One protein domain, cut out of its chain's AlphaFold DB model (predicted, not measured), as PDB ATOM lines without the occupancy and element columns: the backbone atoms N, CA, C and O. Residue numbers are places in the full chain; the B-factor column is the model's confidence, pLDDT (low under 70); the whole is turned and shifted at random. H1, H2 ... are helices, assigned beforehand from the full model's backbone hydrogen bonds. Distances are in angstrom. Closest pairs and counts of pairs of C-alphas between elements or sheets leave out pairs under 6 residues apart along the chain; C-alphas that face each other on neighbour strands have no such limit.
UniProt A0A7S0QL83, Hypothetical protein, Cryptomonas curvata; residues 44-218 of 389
ATOM      1  N   CYS A  44     187.664 234.608 171.064       80.50
ATOM      2  CA  CYS A  44     186.973 234.270 172.306       80.50
ATOM      3  C   CYS A  44     186.056 233.036 172.170       80.50
ATOM      4  O   CYS A  44     186.125 232.169 173.046       80.50
ATOM      5  N   PRO A  45     185.219 232.901 171.120       83.94
ATOM      6  CA  PRO A  45     184.433 231.684 170.899       83.94
ATOM      7  C   PRO A  45     185.310 230.436 170.735       83.94
ATOM      8  O   PRO A  45     185.055 229.426 171.386       83.94
ATOM      9  N   GLU A  46     186.381 230.538 169.948       79.50
ATOM     10  CA  GLU A  46     187.319 229.450 169.665       79.50
ATOM     11  C   GLU A  46     188.061 229.039 170.933       79.50
ATOM     12  O   GLU A  46     188.184 227.855 171.222       79.50
ATOM     13  N   CYS A  47     188.500 230.001 171.748       83.38
ATOM     14  CA  CYS A  47     189.113 229.700 173.034       83.38
ATOM     15  C   CYS A  47     188.151 228.937 173.944       83.38
ATOM     16  O   CYS A  47     188.535 227.935 174.540       83.38
ATOM     17  N   LYS A  48     186.887 229.368 174.038       87.56
ATOM     18  CA  LYS A  48     185.909 228.684 174.893       87.56
ATOM     19  C   LYS A  48     185.639 227.260 174.422       87.56
ATOM     20  O   LYS A  48     185.493 226.360 175.246       87.56
ATOM     21  N   GLU A  49     185.589 227.049 173.113       84.88
ATOM     22  CA  GLU A  49     185.455 225.718 172.526       84.88
ATOM     23  C   GLU A  49     186.681 224.842 172.813       84.88
ATOM     24  O   GLU A  49     186.537 223.675 173.191       84.88
ATOM     25  N   VAL A  50     187.882 225.414 172.703       84.38
ATOM     26  CA  VAL A  50     189.150 224.750 173.016       84.38
ATOM     27  C   VAL A  50     189.225 224.380 174.495       84.38
ATOM     28  O   VAL A  50     189.432 223.208 174.794       84.38
ATOM     29  N   VAL A  51     188.957 225.306 175.422       85.19
ATOM     30  CA  VAL A  51     188.915 225.008 176.867       85.19
ATOM     31  C   VAL A  51     187.862 223.947 177.173       85.19
ATOM     32  O   VAL A  51     188.137 223.004 177.905       85.19
ATOM     33  N   GLY A  52     186.676 224.027 176.565       86.44
ATOM     34  CA  GLY A  52     185.656 222.992 176.732       86.44
ATOM     35  C   GLY A  52     186.108 221.619 176.217       86.44
ATOM     36  O   GLY A  52     185.723 220.591 176.770       86.44
ATOM     37  N   SER A  53     186.930 221.582 175.167       83.25
ATOM     38  CA  SER A  53     187.505 220.344 174.629       83.25
ATOM     39  C   SER A  53     188.620 219.804 175.519       83.25
ATOM     40  O   SER A  53     188.658 218.600 175.752       83.25
ATOM     41  N   ILE A  54     189.449 220.688 176.078       81.44
ATOM     42  CA  ILE A  54     190.450 220.373 177.101       81.44
ATOM     43  C   ILE A  54     189.774 219.748 178.324       81.44
ATOM     44  O   ILE A  54     190.135 218.645 178.721       81.44
ATOM     45  N   GLN A  55     188.736 220.392 178.866       83.75
ATOM     46  CA  GLN A  55     187.975 219.863 180.000       83.75
ATOM     47  C   GLN A  55     187.430 218.467 179.705       83.75
ATOM     48  O   GLN A  55     187.595 217.559 180.514       83.75
ATOM     49  N   ARG A  56     186.807 218.270 178.535       80.88
ATOM     50  CA  ARG A  56     186.320 216.944 178.136       80.88
ATOM     51  C   ARG A  56     187.461 215.942 178.045       80.88
ATOM     52  O   ARG A  56     187.329 214.872 178.609       80.88
ATOM     53  N   LEU A  57     188.581 216.272 177.409       76.12
ATOM     54  CA  LEU A  57     189.708 215.347 177.283       76.12
ATOM     55  C   LEU A  57     190.280 214.939 178.650       76.12
ATOM     56  O   LEU A  57     190.495 213.748 178.881       76.12
ATOM     57  N   MET A  58     190.444 215.904 179.558       74.19
ATOM     58  CA  MET A  58     190.957 215.681 180.913       74.19
ATOM     59  C   MET A  58     189.972 214.926 181.818       74.19
ATOM     60  O   MET A  58     190.414 214.295 182.770       74.19
ATOM     61  N   VAL A  59     188.665 214.969 181.526       73.94
ATOM     62  CA  VAL A  59     187.619 214.253 182.286       73.94
ATOM     63  C   VAL A  59     187.254 212.897 181.670       73.94
ATOM     64  O   VAL A  59     186.917 211.969 182.398       73.94
ATOM     65  N   SER A  60     187.233 212.772 180.338       63.53
ATOM     66  CA  SER A  60     186.535 211.678 179.646       63.53
ATOM     67  C   SER A  60     187.421 210.678 178.915       63.53
ATOM     68  O   SER A  60     186.922 209.605 178.587       63.53
ATOM     69  N   ALA A  61     188.661 211.018 178.549       45.88
ATOM     70  CA  ALA A  61     189.352 210.253 177.502       45.88
ATOM     71  C   ALA A  61     190.830 209.955 177.746       45.88
ATOM     72  O   ALA A  61     191.321 208.989 177.165       45.88
ATOM     73  N   ASN A  62     191.541 210.711 178.581       51.03
ATOM     74  CA  ASN A  62     192.980 210.522 178.707       51.03
ATOM     75  C   ASN A  62     193.369 210.140 180.134       51.03
ATOM     76  O   ASN A  62     193.779 210.990 180.921       51.03
ATOM     77  N   LYS A  63     193.275 208.835 180.428       56.72
ATOM     78  CA  LYS A  63     193.851 208.236 181.638       56.72
ATOM     79  C   LYS A  63     195.278 208.722 181.895       56.72
ATOM     80  O   LYS A  63     195.652 208.803 183.039       56.72
ATOM     81  N   SER A  64     196.050 209.136 180.887       67.31
ATOM     82  CA  SER A  64     197.438 209.567 181.088       67.31
ATOM     83  C   SER A  64     197.637 210.676 182.133       67.31
ATOM     84  O   SER A  64     198.540 210.538 182.947       67.31
ATOM     85  N   TYR A  65     196.830 211.746 182.161       74.75
ATOM     86  CA  TYR A  65     197.052 212.852 183.111       74.75
ATOM     87  C   TYR A  65     196.608 212.495 184.532       74.75
ATOM     88  O   TYR A  65     197.289 212.833 185.496       74.75
ATOM     89  N   GLU A  66     195.495 211.775 184.651       79.19
ATOM     90  CA  GLU A  66     195.019 211.229 185.923       79.19
ATOM     91  C   GLU A  66     195.973 210.146 186.451       79.19
ATOM     92  O   GLU A  66     196.362 210.200 187.612       79.19
ATOM     93  N   ASP A  67     196.439 209.242 185.586       80.88
ATOM     94  CA  ASP A  67     197.411 208.183 185.877       80.88
ATOM     95  C   ASP A  67     198.750 208.776 186.336       80.88
ATOM     96  O   ASP A  67     199.424 208.167 187.163       80.88
ATOM     97  N   ILE A  68     199.169 209.937 185.806       79.69
ATOM     98  CA  ILE A  68     200.362 210.650 186.294       79.69
ATOM     99  C   ILE A  68     200.156 211.053 187.754       79.69
ATOM    100  O   ILE A  68     201.056 210.843 188.563       79.69
ATOM    101  N   VAL A  69     198.990 211.599 188.107       83.50
ATOM    102  CA  VAL A  69     198.679 211.996 189.490       83.50
ATOM    103  C   VAL A  69     198.548 210.773 190.394       83.50
ATOM    104  O   VAL A  69     199.149 210.744 191.464       83.50
ATOM    105  N   GLU A  70     197.801 209.755 189.966       87.19
ATOM    106  CA  GLU A  70     197.612 208.503 190.700       87.19
ATOM    107  C   GLU A  70     198.956 207.829 190.977       87.19
ATOM    108  O   GLU A  70     199.294 207.614 192.138       87.19
ATOM    109  N   LYS A  71     199.775 207.594 189.945       86.25
ATOM    110  CA  LYS A  71     201.094 206.971 190.112       86.25
ATOM    111  C   LYS A  71     202.018 207.793 190.982       86.25
ATOM    112  O   LYS A  71     202.729 207.219 191.795       86.25
ATOM    113  N   ASN A  72     202.025 209.114 190.833       85.44
ATOM    114  CA  ASN A  72     202.867 209.946 191.681       85.44
ATOM    115  C   ASN A  72     202.453 209.842 193.155       85.44
ATOM    116  O   ASN A  72     203.303 209.719 194.032       85.44
ATOM    117  N   LEU A  73     201.152 209.817 193.448       86.12
ATOM    118  CA  LEU A  73     200.669 209.618 194.813       86.12
ATOM    119  C   LEU A  73     200.979 208.214 195.335       86.12
ATOM    120  O   LEU A  73     201.372 208.067 196.490       86.12
ATOM    121  N   GLU A  74     200.859 207.180 194.509       90.88
ATOM    122  CA  GLU A  74     201.263 205.827 194.898       90.88
ATOM    123  C   GLU A  74     202.770 205.752 195.200       90.88
ATOM    124  O   GLU A  74     203.179 205.209 196.231       90.88
ATOM    125  N   ASP A  75     203.594 206.334 194.329       87.81
ATOM    126  CA  ASP A  75     205.050 206.209 194.343       87.81
ATOM    127  C   ASP A  75     205.717 207.076 195.411       87.81
ATOM    128  O   ASP A  75     206.666 206.621 196.059       87.81
ATOM    129  N   HIS A  76     205.217 208.295 195.609       86.19
ATOM    130  CA  HIS A  76     205.828 209.294 196.484       86.19
ATOM    131  C   HIS A  76     205.102 209.436 197.822       86.19
ATOM    132  O   HIS A  76     205.752 209.661 198.840       86.19
ATOM    133  N   VAL A  77     203.788 209.185 197.874       89.94
ATOM    134  CA  VAL A  77     203.025 209.258 199.129       89.94
ATOM    135  C   VAL A  77     202.817 207.867 199.721       89.94
ATOM    136  O   VAL A  77     203.333 207.569 200.798       89.94
ATOM    137  N   CYS A  78     202.102 206.979 199.030       92.56
ATOM    138  CA  CYS A  78     201.677 205.708 199.614       92.56
ATOM    139  C   CYS A  78     202.844 204.770 199.943       92.56
ATOM    140  O   CYS A  78     202.842 204.173 201.018       92.56
ATOM    141  N   ARG A  79     203.867 204.662 199.085       93.56
ATOM    142  CA  ARG A  79     205.064 203.838 199.365       93.56
ATOM    143  C   ARG A  79     205.874 204.305 200.574       93.56
ATOM    144  O   ARG A  79     206.596 203.500 201.156       93.56
ATOM    145  N   GLN A  80     205.770 205.579 200.947       91.00
ATOM    146  CA  GLN A  80     206.482 206.144 202.095       91.00
ATOM    147  C   GLN A  80     205.733 205.921 203.419       91.00
ATOM    148  O   GLN A  80     206.277 206.177 204.497       91.00
ATOM    149  N   LEU A  81     204.487 205.440 203.362       91.25
ATOM    150  CA  LEU A  81     203.711 205.081 204.545       91.25
ATOM    151  C   LEU A  81     204.095 203.682 205.065       91.25
ATOM    152  O   LEU A  81     204.667 202.875 204.328       91.25
ATOM    153  N   PRO A  82     203.773 203.359 206.333       92.88
ATOM    154  CA  PRO A  82     203.981 202.027 206.895       92.88
ATOM    155  C   PRO A  82     203.359 200.907 206.045       92.88
ATOM    156  O   PRO A  82     202.267 201.061 205.499       92.88
ATOM    157  N   GLU A  83     204.050 199.769 205.950       92.31
ATOM    158  CA  GLU A  83     203.698 198.648 205.059       92.31
ATOM    159  C   GLU A  83     202.254 198.145 205.250       92.31
ATOM    160  O   GLU A  83     201.577 197.782 204.289       92.31
ATOM    161  N   ASP A  84     201.740 198.193 206.481       90.69
ATOM    162  CA  ASP A  84     200.400 197.735 206.842       90.69
ATOM    163  C   ASP A  84     199.260 198.622 206.310       90.69
ATOM    164  O   ASP A  84     198.110 198.169 206.281       90.69
ATOM    165  N   VAL A  85     199.563 199.844 205.852       92.31
ATOM    166  CA  VAL A  85     198.579 200.786 205.287       92.31
ATOM    167  C   VAL A  85     198.759 201.064 203.792       92.31
ATOM    168  O   VAL A  85     197.832 201.585 203.172       92.31
ATOM    169  N   GLN A  86     199.889 200.691 203.178       92.50
ATOM    170  CA  GLN A  86     200.191 201.022 201.772       92.50
ATOM    171  C   GLN A  86     199.126 200.505 200.799       92.50
ATOM    172  O   GLN A  86     198.636 201.249 199.953       92.50
ATOM    173  N   ALA A  87     198.701 199.247 200.958       93.75
ATOM    174  CA  ALA A  87     197.679 198.652 200.095       93.75
ATOM    175  C   ALA A  87     196.334 199.388 200.195       93.75
ATOM    176  O   ALA A  87     195.619 199.529 199.203       93.75
ATOM    177  N   SER A  88     195.985 199.874 201.390       92.62
ATOM    178  CA  SER A  88     194.778 200.676 201.574       92.62
ATOM    179  C   SER A  88     194.935 202.091 201.025       92.62
ATOM    180  O   SER A  88     193.982 202.599 200.447       92.62
ATOM    181  N   CYS A  89     196.123 202.691 201.139       94.31
ATOM    182  CA  CYS A  89     196.437 203.973 200.511       94.31
ATOM    183  C   CYS A  89     196.244 203.898 198.990       94.31
ATOM    184  O   CYS A  89     195.396 204.613 198.466       94.31
ATOM    185  N   ASN A  90     196.902 202.954 198.304       93.69
ATOM    186  CA  ASN A  90     196.766 202.770 196.850       93.69
ATOM    187  C   ASN A  90     195.304 202.514 196.441       93.69
ATOM    188  O   ASN A  90     194.791 203.070 195.469       93.69
ATOM    189  N   SER A  91     194.579 201.710 197.227       93.25
ATOM    190  CA  SER A  91     193.159 201.453 196.970       93.25
ATOM    191  C   SER A  91     192.281 202.700 197.109       93.25
ATOM    192  O   SER A  91     191.254 202.768 196.443       93.25
ATOM    193  N   ILE A  92     192.609 203.642 197.994       91.31
ATOM    194  CA  ILE A  92     191.837 204.884 198.143       91.31
ATOM    195  C   ILE A  92     192.248 205.884 197.076       91.31
ATOM    196  O   ILE A  92     191.368 206.502 196.488       91.31
ATOM    197  N   VAL A  93     193.545 206.010 196.781       91.50
ATOM    198  CA  VAL A  93     194.047 206.854 195.687       91.50
ATOM    199  C   VAL A  93     193.325 206.484 194.388       91.50
ATOM    200  O   VAL A  93     192.606 207.317 193.844       91.50
ATOM    201  N   SER A  94     193.362 205.217 193.974       89.19
ATOM    202  CA  SER A  94     192.663 204.742 192.764       89.19
ATOM    203  C   SER A  94     191.141 204.978 192.758       89.19
ATOM    204  O   SER A  94     190.527 205.101 191.699       89.19
ATOM    205  N   GLN A  95     190.490 205.056 193.925       88.44
ATOM    206  CA  GLN A  95     189.042 205.290 194.025       88.44
ATOM    207  C   GLN A  95     188.669 206.775 194.082       88.44
ATOM    208  O   GLN A  95     187.621 207.168 193.567       88.44
ATOM    209  N   GLN A  96     189.491 207.596 194.733       88.94
ATOM    210  CA  GLN A  96     189.186 208.996 195.011       88.94
ATOM    211  C   GLN A  96     189.778 209.957 193.993       88.94
ATOM    212  O   GLN A  96     189.165 210.995 193.728       88.94
ATOM    213  N   ILE A  97     190.925 209.622 193.401       87.06
ATOM    214  CA  ILE A  97     191.573 210.468 192.401       87.06
ATOM    215  C   ILE A  97     190.668 210.786 191.213       87.06
ATOM    216  O   ILE A  97     190.577 211.976 190.914       87.06
ATOM    217  N   PRO A  98     189.876 209.861 190.638       85.50
ATOM    218  CA  PRO A  98     188.958 210.218 189.554       85.50
ATOM    219  C   PRO A  98     187.976 211.339 189.934       85.50
ATOM    220  O   PRO A  98     187.714 212.271 189.167       85.50
ATOM    221  N   ALA A  99     187.433 211.285 191.155       85.06
ATOM    222  CA  ALA A  99     186.474 212.270 191.646       85.06
ATOM    223  C   ALA A  99     187.145 213.611 191.987       85.06
ATOM    224  O   ALA A  99     186.620 214.675 191.640       85.06
ATOM    225  N   ILE A 100     188.309 213.570 192.643       84.25
ATOM    226  CA  ILE A 100     189.096 214.761 192.982       84.25
ATOM    227  C   ILE A 100     189.570 215.453 191.703       84.25
ATOM    228  O   ILE A 100     189.389 216.663 191.565       84.25
ATOM    229  N   TRP A 101     190.091 214.690 190.746       84.56
ATOM    230  CA  TRP A 101     190.549 215.169 189.449       84.56
ATOM    231  C   TRP A 101     189.417 215.843 188.676       84.56
ATOM    232  O   TRP A 101     189.517 217.017 188.326       84.56
ATOM    233  N   SER A 102     188.278 215.165 188.521       83.12
ATOM    234  CA  SER A 102     187.092 215.743 187.880       83.12
ATOM    235  C   SER A 102     186.628 217.040 188.559       83.12
ATOM    236  O   SER A 102     186.291 218.018 187.881       83.12
ATOM    237  N   SER A 103     186.675 217.097 189.897       82.19
ATOM    238  CA  SER A 103     186.370 218.319 190.646       82.19
ATOM    239  C   SER A 103     187.356 219.445 190.340       82.19
ATOM    240  O   SER A 103     186.906 220.569 190.136       82.19
ATOM    241  N   ILE A 104     188.660 219.168 190.301       80.00
ATOM    242  CA  ILE A 104     189.704 220.156 189.992       80.00
ATOM    243  C   ILE A 104     189.497 220.706 188.580       80.00
ATOM    244  O   ILE A 104     189.417 221.919 188.395       80.00
ATOM    245  N   ILE A 105     189.329 219.829 187.591       82.94
ATOM    246  CA  ILE A 105     189.138 220.235 186.197       82.94
ATOM    247  C   ILE A 105     187.872 221.082 186.040       82.94
ATOM    248  O   ILE A 105     187.890 222.140 185.414       82.94
ATOM    249  N   THR A 106     186.765 220.663 186.647       80.88
ATOM    250  CA  THR A 106     185.498 221.398 186.527       80.88
ATOM    251  C   THR A 106     185.545 222.749 187.244       80.88
ATOM    252  O   THR A 106     184.994 223.726 186.741       80.88
ATOM    253  N   GLU A 107     186.192 222.820 188.408       80.19
ATOM    254  CA  GLU A 107     186.251 224.034 189.227       80.19
ATOM    255  C   GLU A 107     187.209 225.084 188.649       80.19
ATOM    256  O   GLU A 107     186.933 226.280 188.752       80.19
ATOM    257  N   TYR A 108     188.315 224.655 188.033       78.50
ATOM    258  CA  TYR A 108     189.415 225.555 187.679       78.50
ATOM    259  C   TYR A 108     189.615 225.784 186.181       78.50
ATOM    260  O   TYR A 108     190.209 226.792 185.811       78.50
ATOM    261  N   LEU A 109     189.069 224.929 185.313       81.19
ATOM    262  CA  LEU A 109     189.150 225.102 183.856       81.19
ATOM    263  C   LEU A 109     187.871 225.693 183.252       81.19
ATOM    264  O   LEU A 109     187.472 225.309 182.157       81.19
ATOM    265  N   ASP A 110     187.208 226.640 183.922       86.06
ATOM    266  CA  ASP A 110     186.020 227.289 183.348       86.06
ATOM    267  C   ASP A 110     186.371 227.998 182.020       86.06
ATOM    268  O   ASP A 110     187.251 228.869 182.011       86.06
ATOM    269  N   PRO A 111     185.684 227.701 180.898       85.50
ATOM    270  CA  PRO A 111     186.000 228.287 179.596       85.50
ATOM    271  C   PRO A 111     185.949 229.811 179.569       85.50
ATOM    272  O   PRO A 111     186.718 230.452 178.857       85.50
ATOM    273  N   THR A 112     185.054 230.433 180.336       84.25
ATOM    274  CA  THR A 112     184.937 231.892 180.332       84.25
ATOM    275  C   THR A 112     186.051 232.532 181.149       84.25
ATOM    276  O   THR A 112     186.678 233.478 180.667       84.25
ATOM    277  N   GLN A 113     186.325 232.026 182.349       83.69
ATOM    278  CA  GLN A 113     187.381 232.542 183.218       83.69
ATOM    279  C   GLN A 113     188.760 232.305 182.606       83.69
ATOM    280  O   GLN A 113     189.525 233.258 182.472       83.69
ATOM    281  N   THR A 114     189.026 231.085 182.134       82.94
ATOM    282  CA  THR A 114     190.296 230.689 181.509       82.94
ATOM    283  C   THR A 114     190.594 231.559 180.292       82.94
ATOM    284  O   THR A 114     191.646 232.183 180.218       82.94
ATOM    285  N   CYS A 115     189.639 231.714 179.369       83.38
ATOM    286  CA  CYS A 115     189.851 232.530 178.172       83.38
ATOM    287  C   CYS A 115     189.949 234.032 178.456       83.38
ATOM    288  O   CYS A 115     190.623 234.760 177.725       83.38
ATOM    289  N   THR A 116     189.287 234.519 179.506       83.38
ATOM    290  CA  THR A 116     189.415 235.920 179.934       83.38
ATOM    291  C   THR A 116     190.790 236.171 180.550       83.38
ATOM    292  O   THR A 116     191.446 237.151 180.201       83.38
ATOM    293  N   ALA A 117     191.257 235.263 181.412       78.56
ATOM    294  CA  ALA A 117     192.569 235.331 182.048       78.56
ATOM    295  C   ALA A 117     193.717 235.137 181.043       78.56
ATOM    296  O   ALA A 117     194.724 235.835 181.115       78.56
ATOM    297  N   ALA A 118     193.520 234.293 180.028       73.94
ATOM    298  CA  ALA A 118     194.432 234.146 178.895       73.94
ATOM    299  C   ALA A 118     194.417 235.354 177.932       73.94
ATOM    300  O   ALA A 118     195.145 235.359 176.938       73.94
ATOM    301  N   HIS A 119     193.596 236.380 178.204       75.25
ATOM    302  CA  HIS A 119     193.392 237.566 177.365       75.25
ATOM    303  C   HIS A 119     192.878 237.265 175.944       75.25
ATOM    304  O   HIS A 119     193.023 238.080 175.030       75.25
ATOM    305  N   LEU A 120     192.234 236.110 175.766       76.81
ATOM    306  CA  LEU A 120     191.600 235.683 174.518       76.81
ATOM    307  C   LEU A 120     190.128 236.108 174.443       76.81
ATOM    308  O   LEU A 120     189.577 236.185 173.349       76.81
ATOM    309  N   CYS A 121     189.524 236.462 175.581       80.00
ATOM    310  CA  CYS A 121     188.236 237.142 175.694       80.00
ATOM    311  C   CYS A 121     188.429 238.539 176.310       80.00
ATOM    312  O   CYS A 121     188.678 238.670 177.505       80.00
ATOM    313  N   GLY A 122     188.325 239.595 175.497       72.75
ATOM    314  CA  GLY A 122     188.522 240.992 175.912       72.75
ATOM    315  C   GLY A 122     189.093 241.860 174.781       72.75
ATOM    316  O   GLY A 122     189.223 241.358 173.662       72.75
ATOM    317  N   PRO A 123     189.422 243.143 175.033       60.34
ATOM    318  CA  PRO A 123     190.163 243.960 174.075       60.34
ATOM    319  C   PRO A 123     191.582 243.389 173.934       60.34
ATOM    320  O   PRO A 123     192.420 243.544 174.821       60.34
ATOM    321  N   SER A 124     191.820 242.657 172.847       54.84
ATOM    322  CA  SER A 124     193.052 241.902 172.622       54.84
ATOM    323  C   SER A 124     194.175 242.765 172.034       54.84
ATOM    324  O   SER A 124     193.951 243.653 171.215       54.84
ATOM    325  N   VAL A 125     195.416 242.465 172.436       52.91
ATOM    326  CA  VAL A 125     196.667 242.974 171.825       52.91
ATOM    327  C   VAL A 125     197.317 241.884 170.952       52.91
ATOM    328  O   VAL A 125     198.475 241.985 170.552       52.91
ATOM    329  N   TYR A 126     196.586 240.802 170.674       51.72
ATOM    330  CA  TYR A 126     197.134 239.620 170.022       51.72
ATOM    331  C   TYR A 126     197.527 239.923 168.573       51.72
ATOM    332  O   TYR A 126     196.714 240.417 167.789       51.72
ATOM    333  N   LYS A 127     198.786 239.637 168.229       51.12
ATOM    334  CA  LYS A 127     199.322 239.766 166.874       51.12
ATOM    335  C   LYS A 127     199.461 238.371 166.282       51.12
ATOM    336  O   LYS A 127     200.162 237.540 166.846       51.12
ATOM    337  N   ASP A 128     198.775 238.149 165.171       53.47
ATOM    338  CA  ASP A 128     198.895 236.938 164.367       53.47
ATOM    339  C   ASP A 128     200.266 236.918 163.675       53.47
ATOM    340  O   ASP A 128     200.642 237.882 163.004       53.47
ATOM    341  N   ASP A 129     201.015 235.837 163.870       54.09
ATOM    342  CA  ASP A 129     202.310 235.576 163.238       54.09
ATOM    343  C   ASP A 129     202.206 234.640 162.019       54.09
ATOM    344  O   ASP A 129     203.191 234.435 161.315       54.09
ATOM    345  N   GLY A 130     201.012 234.104 161.731       55.25
ATOM    346  CA  GLY A 130     200.716 233.297 160.543       55.25
ATOM    347  C   GLY A 130     201.337 231.892 160.493       55.25
ATOM    348  O   GLY A 130     201.182 231.227 159.474       55.25
ATOM    349  N   VAL A 131     202.023 231.436 161.547       51.09
ATOM    350  CA  VAL A 131     202.807 230.182 161.515       51.09
ATOM    351  C   VAL A 131     201.947 228.924 161.699       51.09
ATOM    352  O   VAL A 131     202.184 227.917 161.036       51.09
ATOM    353  N   ASP A 132     200.912 228.991 162.537       64.19
ATOM    354  CA  ASP A 132     200.111 227.837 162.968       64.19
ATOM    355  C   ASP A 132     198.616 228.027 162.655       64.19
ATOM    356  O   ASP A 132     198.134 229.164 162.607       64.19
ATOM    357  N   PRO A 133     197.824 226.940 162.519       74.56
ATOM    358  CA  PRO A 133     196.370 227.050 162.516       74.56
ATOM    359  C   PRO A 133     195.893 227.817 163.752       74.56
ATOM    360  O   PRO A 133     196.383 227.590 164.862       74.56
ATOM    361  N   VAL A 134     194.905 228.701 163.580       73.56
ATOM    362  CA  VAL A 134     194.345 229.518 164.672       73.56
ATOM    363  C   VAL A 134     193.969 228.653 165.881       73.56
ATOM    364  O   VAL A 134     194.306 229.003 167.009       73.56
ATOM    365  N   THR A 135     193.373 227.485 165.648       73.56
ATOM    366  CA  THR A 135     193.022 226.489 166.671       73.56
ATOM    367  C   THR A 135     194.232 225.944 167.432       73.56
ATOM    368  O   THR A 135     194.173 225.845 168.655       73.56
ATOM    369  N   CYS A 136     195.346 225.655 166.753       82.12
ATOM    370  CA  CYS A 136     196.573 225.194 167.405       82.12
ATOM    371  C   CYS A 136     197.163 226.277 168.318       82.12
ATOM    372  O   CYS A 136     197.518 225.999 169.460       82.12
ATOM    373  N   ARG A 137     197.210 227.535 167.859       76.94
ATOM    374  CA  ARG A 137     197.738 228.646 168.673       76.94
ATOM    375  C   ARG A 137     196.878 228.948 169.880       76.94
ATOM    376  O   ARG A 137     197.404 229.133 170.973       76.94
ATOM    377  N   VAL A 138     195.560 228.992 169.684       80.38
ATOM    378  CA  VAL A 138     194.608 229.173 170.782       80.38
ATOM    379  C   VAL A 138     194.767 228.036 171.788       80.38
ATOM    380  O   VAL A 138     194.827 228.311 172.984       80.38
ATOM    381  N   CYS A 139     194.932 226.792 171.326       83.56
ATOM    382  CA  CYS A 139     195.214 225.660 172.202       83.56
ATOM    383  C   CYS A 139     196.516 225.831 172.976       83.56
ATOM    384  O   CYS A 139     196.470 225.812 174.199       83.56
ATOM    385  N   LYS A 140     197.648 226.069 172.305       83.12
ATOM    386  CA  LYS A 140     198.948 226.236 172.973       83.12
ATOM    387  C   LYS A 140     198.914 227.347 174.007       83.12
ATOM    388  O   LYS A 140     199.329 227.147 175.138       83.12
ATOM    389  N   ARG A 141     198.336 228.498 173.659       79.50
ATOM    390  CA  ARG A 141     198.230 229.625 174.587       79.50
ATOM    391  C   ARG A 141     197.366 229.301 175.801       79.50
ATOM    392  O   ARG A 141     197.650 229.745 176.910       79.50
ATOM    393  N   THR A 142     196.294 228.553 175.576       78.06
ATOM    394  CA  THR A 142     195.426 228.074 176.648       78.06
ATOM    395  C   THR A 142     196.170 227.057 177.512       78.06
ATOM    396  O   THR A 142     196.131 227.174 178.728       78.06
ATOM    397  N   ALA A 143     196.906 226.122 176.912       82.06
ATOM    398  CA  ALA A 143     197.713 225.120 177.602       82.06
ATOM    399  C   ALA A 143     198.823 225.752 178.460       82.06
ATOM    400  O   ALA A 143     198.954 225.395 179.622       82.06
ATOM    401  N   GLU A 144     199.539 226.751 177.936       80.38
ATOM    402  CA  GLU A 144     200.522 227.553 178.685       80.38
ATOM    403  C   GLU A 144     199.893 228.250 179.896       80.38
ATOM    404  O   GLU A 144     200.468 228.277 180.980       80.38
ATOM    405  N   PHE A 145     198.702 228.839 179.724       79.50
ATOM    406  CA  PHE A 145     197.994 229.465 180.839       79.50
ATOM    407  C   PHE A 145     197.565 228.432 181.882       79.50
ATOM    408  O   PHE A 145     197.597 228.720 183.071       79.50
ATOM    409  N   ILE A 146     197.143 227.248 181.451       80.81
ATOM    410  CA  ILE A 146     196.751 226.172 182.355       80.81
ATOM    411  C   ILE A 146     197.965 225.693 183.158       80.81
ATOM    412  O   ILE A 146     197.880 225.582 184.375       80.81
ATOM    413  N   ASP A 147     199.101 225.481 182.501       79.31
ATOM    414  CA  ASP A 147     200.368 225.140 183.146       79.31
ATOM    415  C   ASP A 147     200.765 226.198 184.191       79.31
ATOM    416  O   ASP A 147     200.683 225.965 185.397       79.31
ATOM    417  N   MET A 148     201.035 227.427 183.754       75.62
ATOM    418  CA  MET A 148     201.533 228.480 184.644       75.62
ATOM    419  C   MET A 148     200.491 229.006 185.645       75.62
ATOM    420  O   MET A 148     200.819 229.414 186.756       75.62
ATOM    421  N   GLY A 149     199.233 229.109 185.222       73.00
ATOM    422  CA  GLY A 149     198.163 229.787 185.956       73.00
ATOM    423  C   GLY A 149     197.312 228.864 186.819       73.00
ATOM    424  O   GLY A 149     196.583 229.357 187.682       73.00
ATOM    425  N   ILE A 150     197.379 227.547 186.597       79.69
ATOM    426  CA  ILE A 150     196.647 226.551 187.386       79.69
ATOM    427  C   ILE A 150     197.615 225.578 188.050       79.69
ATOM    428  O   ILE A 150     197.514 225.375 189.257       79.69
ATOM    429  N   PHE A 151     198.540 224.984 187.298       82.75
ATOM    430  CA  PHE A 151     199.407 223.938 187.836       82.75
ATOM    431  C   PHE A 151     200.594 224.488 188.641       82.75
ATOM    432  O   PHE A 151     200.883 223.986 189.728       82.75
ATOM    433  N   GLU A 152     201.217 225.569 188.177       83.12
ATOM    434  CA  GLU A 152     202.332 226.227 188.872       83.12
ATOM    435  C   GLU A 152     201.888 227.323 189.861       83.12
ATOM    436  O   GLU A 152     202.709 227.849 190.615       83.12
ATOM    437  N   ASP A 153     200.596 227.678 189.910       82.50
ATOM    438  CA  ASP A 153     200.118 228.708 190.835       82.50
ATOM    439  C   ASP A 153     200.123 228.199 192.297       82.50
ATOM    440  O   ASP A 153     199.432 227.228 192.633       82.50
ATOM    441  N   PRO A 154     200.829 228.867 193.232       83.31
ATOM    442  CA  PRO A 154     200.929 228.392 194.612       83.31
ATOM    443  C   PRO A 154     199.599 228.378 195.376       83.31
ATOM    444  O   PRO A 154     199.444 227.623 196.339       83.31
ATOM    445  N   LEU A 155     198.630 229.232 195.017       84.50
ATOM    446  CA  LEU A 155     197.309 229.206 195.652       84.50
ATOM    447  C   LEU A 155     196.517 227.993 195.170       84.50
ATOM    448  O   LEU A 155     195.820 227.364 195.968       84.50
ATOM    449  N   MET A 156     196.647 227.658 193.893       81.81
ATOM    450  CA  MET A 156     196.055 226.477 193.287       81.81
ATOM    451  C   MET A 156     196.630 225.186 193.857       81.81
ATOM    452  O   MET A 156     195.864 224.345 194.331       81.81
ATOM    453  N   GLN A 157     197.955 225.078 193.947       85.38
ATOM    454  CA  GLN A 157     198.625 223.936 194.573       85.38
ATOM    455  C   GLN A 157     198.152 223.719 196.016       85.38
ATOM    456  O   GLN A 157     197.824 222.599 196.393       85.38
ATOM    457  N   ARG A 158     197.989 224.788 196.812       87.00
ATOM    458  CA  ARG A 158     197.448 224.688 198.183       87.00
ATOM    459  C   ARG A 158     196.016 224.166 198.234       87.00
ATOM    460  O   ARG A 158     195.680 223.382 199.121       87.00
ATOM    461  N   LYS A 159     195.149 224.618 197.323       86.06
ATOM    462  CA  LYS A 159     193.758 224.142 197.260       86.06
ATOM    463  C   LYS A 159     193.697 222.668 196.875       86.06
ATOM    464  O   LYS A 159     192.892 221.928 197.434       86.06
ATOM    465  N   ILE A 160     194.554 222.250 195.951       85.88
ATOM    466  CA  ILE A 160     194.624 220.868 195.478       85.88
ATOM    467  C   ILE A 160     195.211 219.963 196.561       85.88
ATOM    468  O   ILE A 160     194.597 218.952 196.888       85.88
ATOM    469  N   ALA A 161     196.293 220.387 197.218       89.56
ATOM    470  CA  ALA A 161     196.844 219.716 198.392       89.56
ATOM    471  C   ALA A 161     195.774 219.502 199.472       89.56
ATOM    472  O   ALA A 161     195.633 218.402 199.993       89.56
ATOM    473  N   ALA A 162     194.949 220.514 199.762       89.69
ATOM    474  CA  ALA A 162     193.868 220.382 200.739       89.69
ATOM    475  C   ALA A 162     192.822 219.318 200.352       89.69
ATOM    476  O   ALA A 162     192.328 218.616 201.232       89.69
ATOM    477  N   LYS A 163     192.496 219.172 199.059       87.19
ATOM    478  CA  LYS A 163     191.605 218.097 198.583       87.19
ATOM    479  C   LYS A 163     192.278 216.728 198.685       87.19
ATOM    480  O   LYS A 163     191.633 215.777 199.106       87.19
ATOM    481  N   LEU A 164     193.566 216.632 198.357       88.00
ATOM    482  CA  LEU A 164     194.322 215.380 198.433       88.00
ATOM    483  C   LEU A 164     194.538 214.910 199.876       88.00
ATOM    484  O   LEU A 164     194.446 213.720 200.139       88.00
ATOM    485  N   LYS A 165     194.713 215.816 200.843       91.69
ATOM    486  CA  LYS A 165     194.795 215.462 202.274       91.69
ATOM    487  C   LYS A 165     193.539 214.773 202.807       91.69
ATOM    488  O   LYS A 165     193.598 214.046 203.797       91.69
ATOM    489  N   HIS A 166     192.400 214.929 202.131       88.75
ATOM    490  CA  HIS A 166     191.206 214.153 202.450       88.75
ATOM    491  C   HIS A 166     191.455 212.641 202.309       88.75
ATOM    492  O   HIS A 166     191.019 211.879 203.169       88.75
ATOM    493  N   ILE A 167     192.247 212.222 201.312       88.50
ATOM    494  CA  ILE A 167     192.652 210.822 201.106       88.50
ATOM    495  C   ILE A 167     193.385 210.297 202.341       88.50
ATOM    496  O   ILE A 167     193.058 209.220 202.834       88.50
ATOM    497  N   CYS A 168     194.325 211.076 202.889       91.31
ATOM    498  CA  CYS A 168     195.089 210.694 204.080       91.31
ATOM    499  C   CYS A 168     194.187 210.396 205.281       91.31
ATOM    500  O   CYS A 168     194.447 209.461 206.037       91.31
ATOM    501  N   SER A 169     193.107 211.166 205.443       90.75
ATOM    502  CA  SER A 169     192.154 210.990 206.542       90.75
ATOM    503  C   SER A 169     191.259 209.752 206.403       90.75
ATOM    504  O   SER A 169     190.685 209.298 207.392       90.75
ATOM    505  N   GLU A 170     191.165 209.184 205.200       90.81
ATOM    506  CA  GLU A 170     190.331 208.016 204.913       90.81
ATOM    507  C   GLU A 170     191.079 206.681 204.983       90.81
ATOM    508  O   GLU A 170     190.446 205.625 204.943       90.81
ATOM    509  N   ILE A 171     192.409 206.701 205.132       89.19
ATOM    510  CA  ILE A 171     193.218 205.480 205.192       89.19
ATOM    511  C   ILE A 171     192.817 204.645 206.425       89.19
ATOM    512  O   ILE A 171     193.045 205.057 207.568       89.19
ATOM    513  N   PRO A 172     192.253 203.436 206.243       87.19
ATOM    514  CA  PRO A 172     191.866 202.573 207.341       87.19
ATOM    515  C   PRO A 172     193.092 202.203 208.165       87.19
ATOM    516  O   PRO A 172     194.136 201.861 207.617       87.19
ATOM    517  N   LYS A 173     192.936 202.202 209.493       84.56
ATOM    518  CA  LYS A 173     193.994 201.866 210.466       84.56
ATOM    519  C   LYS A 173     195.164 202.857 210.519       84.56
ATOM    520  O   LYS A 173     196.055 202.656 211.341       84.56
ATOM    521  N   ALA A 174     195.147 203.938 209.737       87.56
ATOM    522  CA  ALA A 174     196.121 205.007 209.889       87.56
ATOM    523  C   ALA A 174     195.919 205.706 211.243       87.56
ATOM    524  O   ALA A 174     194.853 206.243 211.544       87.56
ATOM    525  N   GLY A 175     196.952 205.680 212.086       90.62
ATOM    526  CA  GLY A 175     196.982 206.490 213.300       90.62
ATOM    527  C   GLY A 175     197.289 207.955 212.979       90.62
ATOM    528  O   GLY A 175     197.754 208.280 211.889       90.62
ATOM    529  N   ASN A 176     197.128 208.844 213.963       93.19
ATOM    530  CA  ASN A 176     197.402 210.281 213.794       93.19
ATOM    531  C   ASN A 176     198.814 210.575 213.253       93.19
ATOM    532  O   ASN A 176     198.994 211.527 212.503       93.19
ATOM    533  N   ALA A 177     199.811 209.762 213.622       92.50
ATOM    534  CA  ALA A 177     201.178 209.904 213.120       92.50
ATOM    535  C   ALA A 177     201.281 209.589 211.617       92.50
ATOM    536  O   ALA A 177     201.927 210.330 210.885       92.50
ATOM    537  N   THR A 178     200.605 208.534 211.154       91.06
ATOM    538  CA  THR A 178     200.541 208.143 209.739       91.06
ATOM    539  C   THR A 178     199.792 209.183 208.910       91.06
ATOM    540  O   THR A 178     200.244 209.536 207.828       91.06
ATOM    541  N   ILE A 179     198.687 209.720 209.438       92.25
ATOM    542  CA  ILE A 179     197.927 210.793 208.780       92.25
ATOM    543  C   ILE A 179     198.796 212.049 208.650       92.25
ATOM    544  O   ILE A 179     198.926 212.586 207.557       92.25
ATOM    545  N   ALA A 180     199.469 212.467 209.727       94.50
ATOM    546  CA  ALA A 180     200.359 213.629 209.691       94.50
ATOM    547  C   ALA A 180     201.553 213.437 208.737       94.50
ATOM    548  O   ALA A 180     202.002 214.394 208.110       94.50
ATOM    549  N   GLN A 181     202.070 212.211 208.620       93.62
ATOM    550  CA  GLN A 181     203.112 211.883 207.649       93.62
ATOM    551  C   GLN A 181     202.587 211.980 206.212       93.62
ATOM    552  O   GLN A 181     203.246 212.584 205.374       93.62
ATOM    553  N   CYS A 182     201.404 211.429 205.942       93.62
ATOM    554  CA  CYS A 182     200.744 211.516 204.641       93.62
ATOM    555  C   CYS A 182     200.484 212.977 204.241       93.62
ATOM    556  O   CYS A 182     200.859 213.389 203.148       93.62
ATOM    557  N   ASP A 183     199.950 213.792 205.158       95.00
ATOM    558  CA  ASP A 183     199.720 215.222 204.926       95.00
ATOM    559  C   ASP A 183     201.013 215.964 204.581       95.00
ATOM    560  O   ASP A 183     201.009 216.841 203.718       95.00
ATOM    561  N   LYS A 184     202.110 215.610 205.260       93.94
ATOM    562  CA  LYS A 184     203.420 216.200 205.009       93.94
ATOM    563  C   LYS A 184     203.961 215.809 203.632       93.94
ATOM    564  O   LYS A 184     204.450 216.679 202.932       93.94
ATOM    565  N   LEU A 185     203.848 214.540 203.243       91.50
ATOM    566  CA  LEU A 185     204.270 214.076 201.915       91.50
ATOM    567  C   LEU A 185     203.492 214.792 200.811       91.50
ATOM    568  O   LEU A 185     204.078 215.251 199.842       91.50
ATOM    569  N   ILE A 186     202.185 214.992 200.997       92.38
ATOM    570  CA  ILE A 186     201.396 215.807 200.069       92.38
ATOM    571  C   ILE A 186     201.917 217.248 200.021       92.38
ATOM    572  O   ILE A 186     202.039 217.799 198.935       92.38
ATOM    573  N   ASP A 187     202.216 217.878 201.160       92.38
ATOM    574  CA  ASP A 187     202.754 219.248 201.167       92.38
ATOM    575  C   ASP A 187     204.126 219.359 200.488       92.38
ATOM    576  O   ASP A 187     204.389 220.368 199.833       92.38
ATOM    577  N   ASP A 188     204.977 218.345 200.656       89.19
ATOM    578  CA  ASP A 188     206.334 218.311 200.116       89.19
ATOM    579  C   ASP A 188     206.319 218.026 198.596       89.19
ATOM    580  O   ASP A 188     207.019 218.706 197.848       89.19
ATOM    581  N   ASP A 189     205.470 217.103 198.127       88.69
ATOM    582  CA  ASP A 189     205.515 216.594 196.747       88.69
ATOM    583  C   ASP A 189     204.519 217.278 195.790       88.69
ATOM    584  O   ASP A 189     204.690 217.226 194.570       88.69
ATOM    585  N   ILE A 190     203.466 217.945 196.287       86.25
ATOM    586  CA  ILE A 190     202.392 218.461 195.415       86.25
ATOM    587  C   ILE A 190     202.884 219.452 194.360       86.25
ATOM    588  O   ILE A 190     202.352 219.475 193.253       86.25
ATOM    589  N   ALA A 191     203.883 220.275 194.676       86.94
ATOM    590  CA  ALA A 191     204.412 221.247 193.725       86.94
ATOM    591  C   ALA A 191     205.074 220.549 192.529       86.94
ATOM    592  O   ALA A 191     204.833 220.937 191.383       86.94
ATOM    593  N   ASP A 192     205.836 219.490 192.789       83.56
ATOM    594  CA  ASP A 192     206.528 218.720 191.760       83.56
ATOM    595  C   ASP A 192     205.525 217.929 190.914       83.56
ATOM    596  O   ASP A 192     205.533 218.054 189.688       83.56
ATOM    597  N   ILE A 193     204.576 217.232 191.553       83.19
ATOM    598  CA  ILE A 193     203.505 216.488 190.865       83.19
ATOM    599  C   ILE A 193     202.718 217.413 189.931       83.19
ATOM    600  O   ILE A 193     202.479 217.098 188.765       83.19
ATOM    601  N   MET A 194     202.325 218.585 190.428       81.69
ATOM    602  CA  MET A 194     201.561 219.551 189.643       81.69
ATOM    603  C   MET A 194     202.381 220.120 188.488       81.69
ATOM    604  O   MET A 194     201.851 220.276 187.392       81.69
ATOM    605  N   THR A 195     203.674 220.358 188.698       82.88
ATOM    606  CA  THR A 195     204.593 220.806 187.644       82.88
ATOM    607  C   THR A 195     204.750 219.750 186.545       82.88
ATOM    608  O   THR A 195     204.782 220.085 185.361       82.88
ATOM    609  N   GLU A 196     204.834 218.462 186.891       80.00
ATOM    610  CA  GLU A 196     204.899 217.383 185.896       80.00
ATOM    611  C   GLU A 196     203.633 217.313 185.041       80.00
ATOM    612  O   GLU A 196     203.704 217.219 183.811       80.00
ATOM    613  N   VAL A 197     202.473 217.411 185.688       79.31
ATOM    614  CA  VAL A 197     201.174 217.441 185.016       79.31
ATOM    615  C   VAL A 197     201.058 218.673 184.117       79.31
ATOM    616  O   VAL A 197     200.663 218.543 182.959       79.31
ATOM    617  N   GLY A 198     201.441 219.849 184.616       80.81
ATOM    618  CA  GLY A 198     201.432 221.103 183.869       80.81
ATOM    619  C   GLY A 198     202.294 221.042 182.607       80.81
ATOM    620  O   GLY A 198     201.807 221.318 181.508       80.81
ATOM    621  N   LYS A 199     203.519 220.513 182.719       77.50
ATOM    622  CA  LYS A 199     204.401 220.255 181.571       77.50
ATOM    623  C   LYS A 199     203.777 219.295 180.566       77.50
ATOM    624  O   LYS A 199     203.812 219.555 179.362       77.50
ATOM    625  N   ALA A 200     203.210 218.182 181.030       75.25
ATOM    626  CA  ALA A 200     202.554 217.221 180.147       75.25
ATOM    627  C   ALA A 200     201.388 217.876 179.387       75.25
ATOM    628  O   ALA A 200     201.234 217.658 178.186       75.25
ATOM    629  N   VAL A 201     200.616 218.723 180.070       77.00
ATOM    630  CA  VAL A 201     199.511 219.497 179.497       77.00
ATOM    631  C   VAL A 201     200.009 220.509 178.466       77.00
ATOM    632  O   VAL A 201     199.483 220.557 177.355       77.00
ATOM    633  N   ALA A 202     201.046 221.282 178.782       76.06
ATOM    634  CA  ALA A 202     201.621 222.263 177.867       76.06
ATOM    635  C   ALA A 202     202.166 221.614 176.581       76.06
ATOM    636  O   ALA A 202     201.992 222.160 175.489       76.06
ATOM    637  N   MET A 203     202.801 220.445 176.700       70.81
ATOM    638  CA  MET A 203     203.472 219.775 175.582       70.81
ATOM    639  C   MET A 203     202.536 218.917 174.727       70.81
ATOM    640  O   MET A 203     202.590 218.990 173.501       70.81
ATOM    641  N   ASN A 204     201.692 218.091 175.352       77.00
ATOM    642  CA  ASN A 204     201.011 216.999 174.648       77.00
ATOM    643  C   ASN A 204     199.529 217.278 174.397       77.00
ATOM    644  O   ASN A 204     198.981 216.816 173.399       77.00
ATOM    645  N   MET A 205     198.875 218.090 175.233       81.44
ATOM    646  CA  MET A 205     197.415 218.239 175.202       81.44
ATOM    647  C   MET A 205     196.878 218.708 173.846       81.44
ATOM    648  O   MET A 205     195.846 218.230 173.382       81.44
ATOM    649  N   CYS A 206     197.566 219.636 173.183       82.31
ATOM    650  CA  CYS A 206     197.109 220.157 171.895       82.31
ATOM    651  C   CYS A 206     197.292 219.171 170.736       82.31
ATOM    652  O   CYS A 206     196.555 219.249 169.751       82.31
ATOM    653  N   VAL A 207     198.246 218.249 170.865       82.75
ATOM    654  CA  VAL A 207     198.442 217.134 169.933       82.75
ATOM    655  C   VAL A 207     197.409 216.042 170.211       82.75
ATOM    656  O   VAL A 207     196.739 215.603 169.280       82.75
ATOM    657  N   ASP A 208     197.181 215.695 171.482       76.69
ATOM    658  CA  ASP A 208     196.165 214.720 171.912       76.69
ATOM    659  C   ASP A 208     194.750 215.121 171.460       76.69
ATOM    660  O   ASP A 208     193.930 214.279 171.094       76.69
ATOM    661  N   LEU A 209     194.463 216.428 171.453       75.19
ATOM    662  CA  LEU A 209     193.205 216.994 170.958       75.19
ATOM    663  C   LEU A 209     193.108 217.038 169.423       75.19
ATOM    664  O   LEU A 209     192.068 217.434 168.896       75.19
ATOM    665  N   GLY A 210     194.178 216.703 168.696       78.81
ATOM    666  CA  GLY A 210     194.263 216.837 167.238       78.81
ATOM    667  C   GLY A 210     194.185 218.288 166.746       78.81
ATOM    668  O   GLY A 210     193.904 218.533 165.573       78.81
ATOM    669  N   MET A 211     194.388 219.263 167.639       80.62
ATOM    670  CA  MET A 211     194.317 220.696 167.329       80.62
ATOM    671  C   MET A 211     195.631 221.228 166.771       80.62
ATOM    672  O   MET A 211     195.631 222.183 165.995       80.62
ATOM    673  N   CYS A 212     196.738 220.607 167.162       78.25
ATOM    674  CA  CYS A 212     198.050 220.796 166.574       78.25
ATOM    675  C   CYS A 212     198.473 219.501 165.884       78.25
ATOM    676  O   CYS A 212     198.318 218.413 166.434       78.25
ATOM    677  N   ASN A 213     199.053 219.628 164.694       74.56
ATOM    678  CA  ASN A 213     199.839 218.536 164.135       74.56
ATOM    679  C   ASN A 213     201.140 218.443 164.942       74.56
ATOM    680  O   ASN A 213     201.661 219.473 165.373       74.56
ATOM    681  N   GLU A 214     201.733 217.254 165.056       56.28
ATOM    682  CA  GLU A 214     203.065 217.063 165.666       56.28
ATOM    683  C   GLU A 214     204.166 217.956 165.041       56.28
ATOM    684  O   GLU A 214     205.246 218.107 165.596       56.28
ATOM    685  N   MET A 215     203.884 218.601 163.902       42.00
ATOM    686  CA  MET A 215     204.790 219.491 163.172       42.00
ATOM    687  C   MET A 215     204.822 220.956 163.632       42.00
ATOM    688  O   MET A 215     205.655 221.700 163.120       42.00
ATOM    689  N   THR A 216     203.938 221.420 164.522       37.03
ATOM    690  CA  THR A 216     203.834 222.869 164.800       37.03
ATOM    691  C   THR A 216     204.393 223.324 166.139       37.03
ATOM    692  O   THR A 216     204.578 224.522 166.342       37.03
ATOM    693  N   ALA A 217     204.692 222.447 167.093       34.66
ATOM    694  CA  ALA A 217     205.493 222.858 168.245       34.66
ATOM    695  C   ALA A 217     206.942 223.069 167.773       34.66
ATOM    696  O   ALA A 217     207.513 222.181 167.151       34.66
ATOM    697  N   SER A 218     207.471 224.281 167.990       33.25
ATOM    698  CA  SER A 218     208.770 224.790 167.520       33.25
ATOM    699  C   SER A 218     209.762 223.685 167.098       33.25
ATOM    700  O   SER A 218     210.164 222.891 167.958       33.25
TER     701      SER A 218
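What this domain is: This is residues 44 to 218 of the 389 residues of the protein "Hypothetical protein" of Cryptomonas curvata (UniProt A0A7S0QL83). A long, narrow helical body has the kinked helix H7 running along most of its length, with H2 and H5 packed along it and H6 crossing it. H3 packs on H2 and H6 at one end of the body; H1 and H4 pack on H5 at the other. The printed part has 175 residues with seven named helices, H1 to H7 in order, and no named strand: all helix. It is compact, with a radius of gyration of the C-alphas of 17.9 A, and spans 58 by 29 by 24 A.

How they stand to each other: H1, residues 44 to 60, touches H4, residues 111 to 117, closest at C-alphas Lys 48 and Pro 111, 4.7 A. H2, residues 63 to 80, and H3, residues 83 to 108, form a helical hairpin, closest at C-alphas Cys 78 and Gln 86, 5.4 A. H5, residues 134 to 151, is the hub, touching H1, H4, H6, residues 154 to 170, and H7, residues 176 to 208. H5 and H6 only just touch, only at the corner, with 3 pairs of C-alphas within 8 A. H7, with residues 194 to 206 alone, touches H5 at a shallow tilt of 13 degrees, opposite ways; C-alphas Asp 147 and Gly 198 are closest, 4.2 A. H2 and H6 are apart. Every O i to N i+4 pair is within hydrogen-bond range in H1, H4 and H5, but 12 of 14 in H2, 18 of 22 in H3, 10 of 13 in H6 and 25 of 29 in H7.

Where its parts are: H1 begins at C-alpha 44 (186.973, 234.270, 172.306). H3 measures 35.1 A; H7 measures 42.1 A and ends at C-alpha 208 (196.165, 214.720, 171.912).

The domain as a whole: The printed part has no cut. The link from H4 to H5, residues 118 to 133, is long. Residues 60 to 64, 123 to 132 and 214 to 218 are under pLDDT 70.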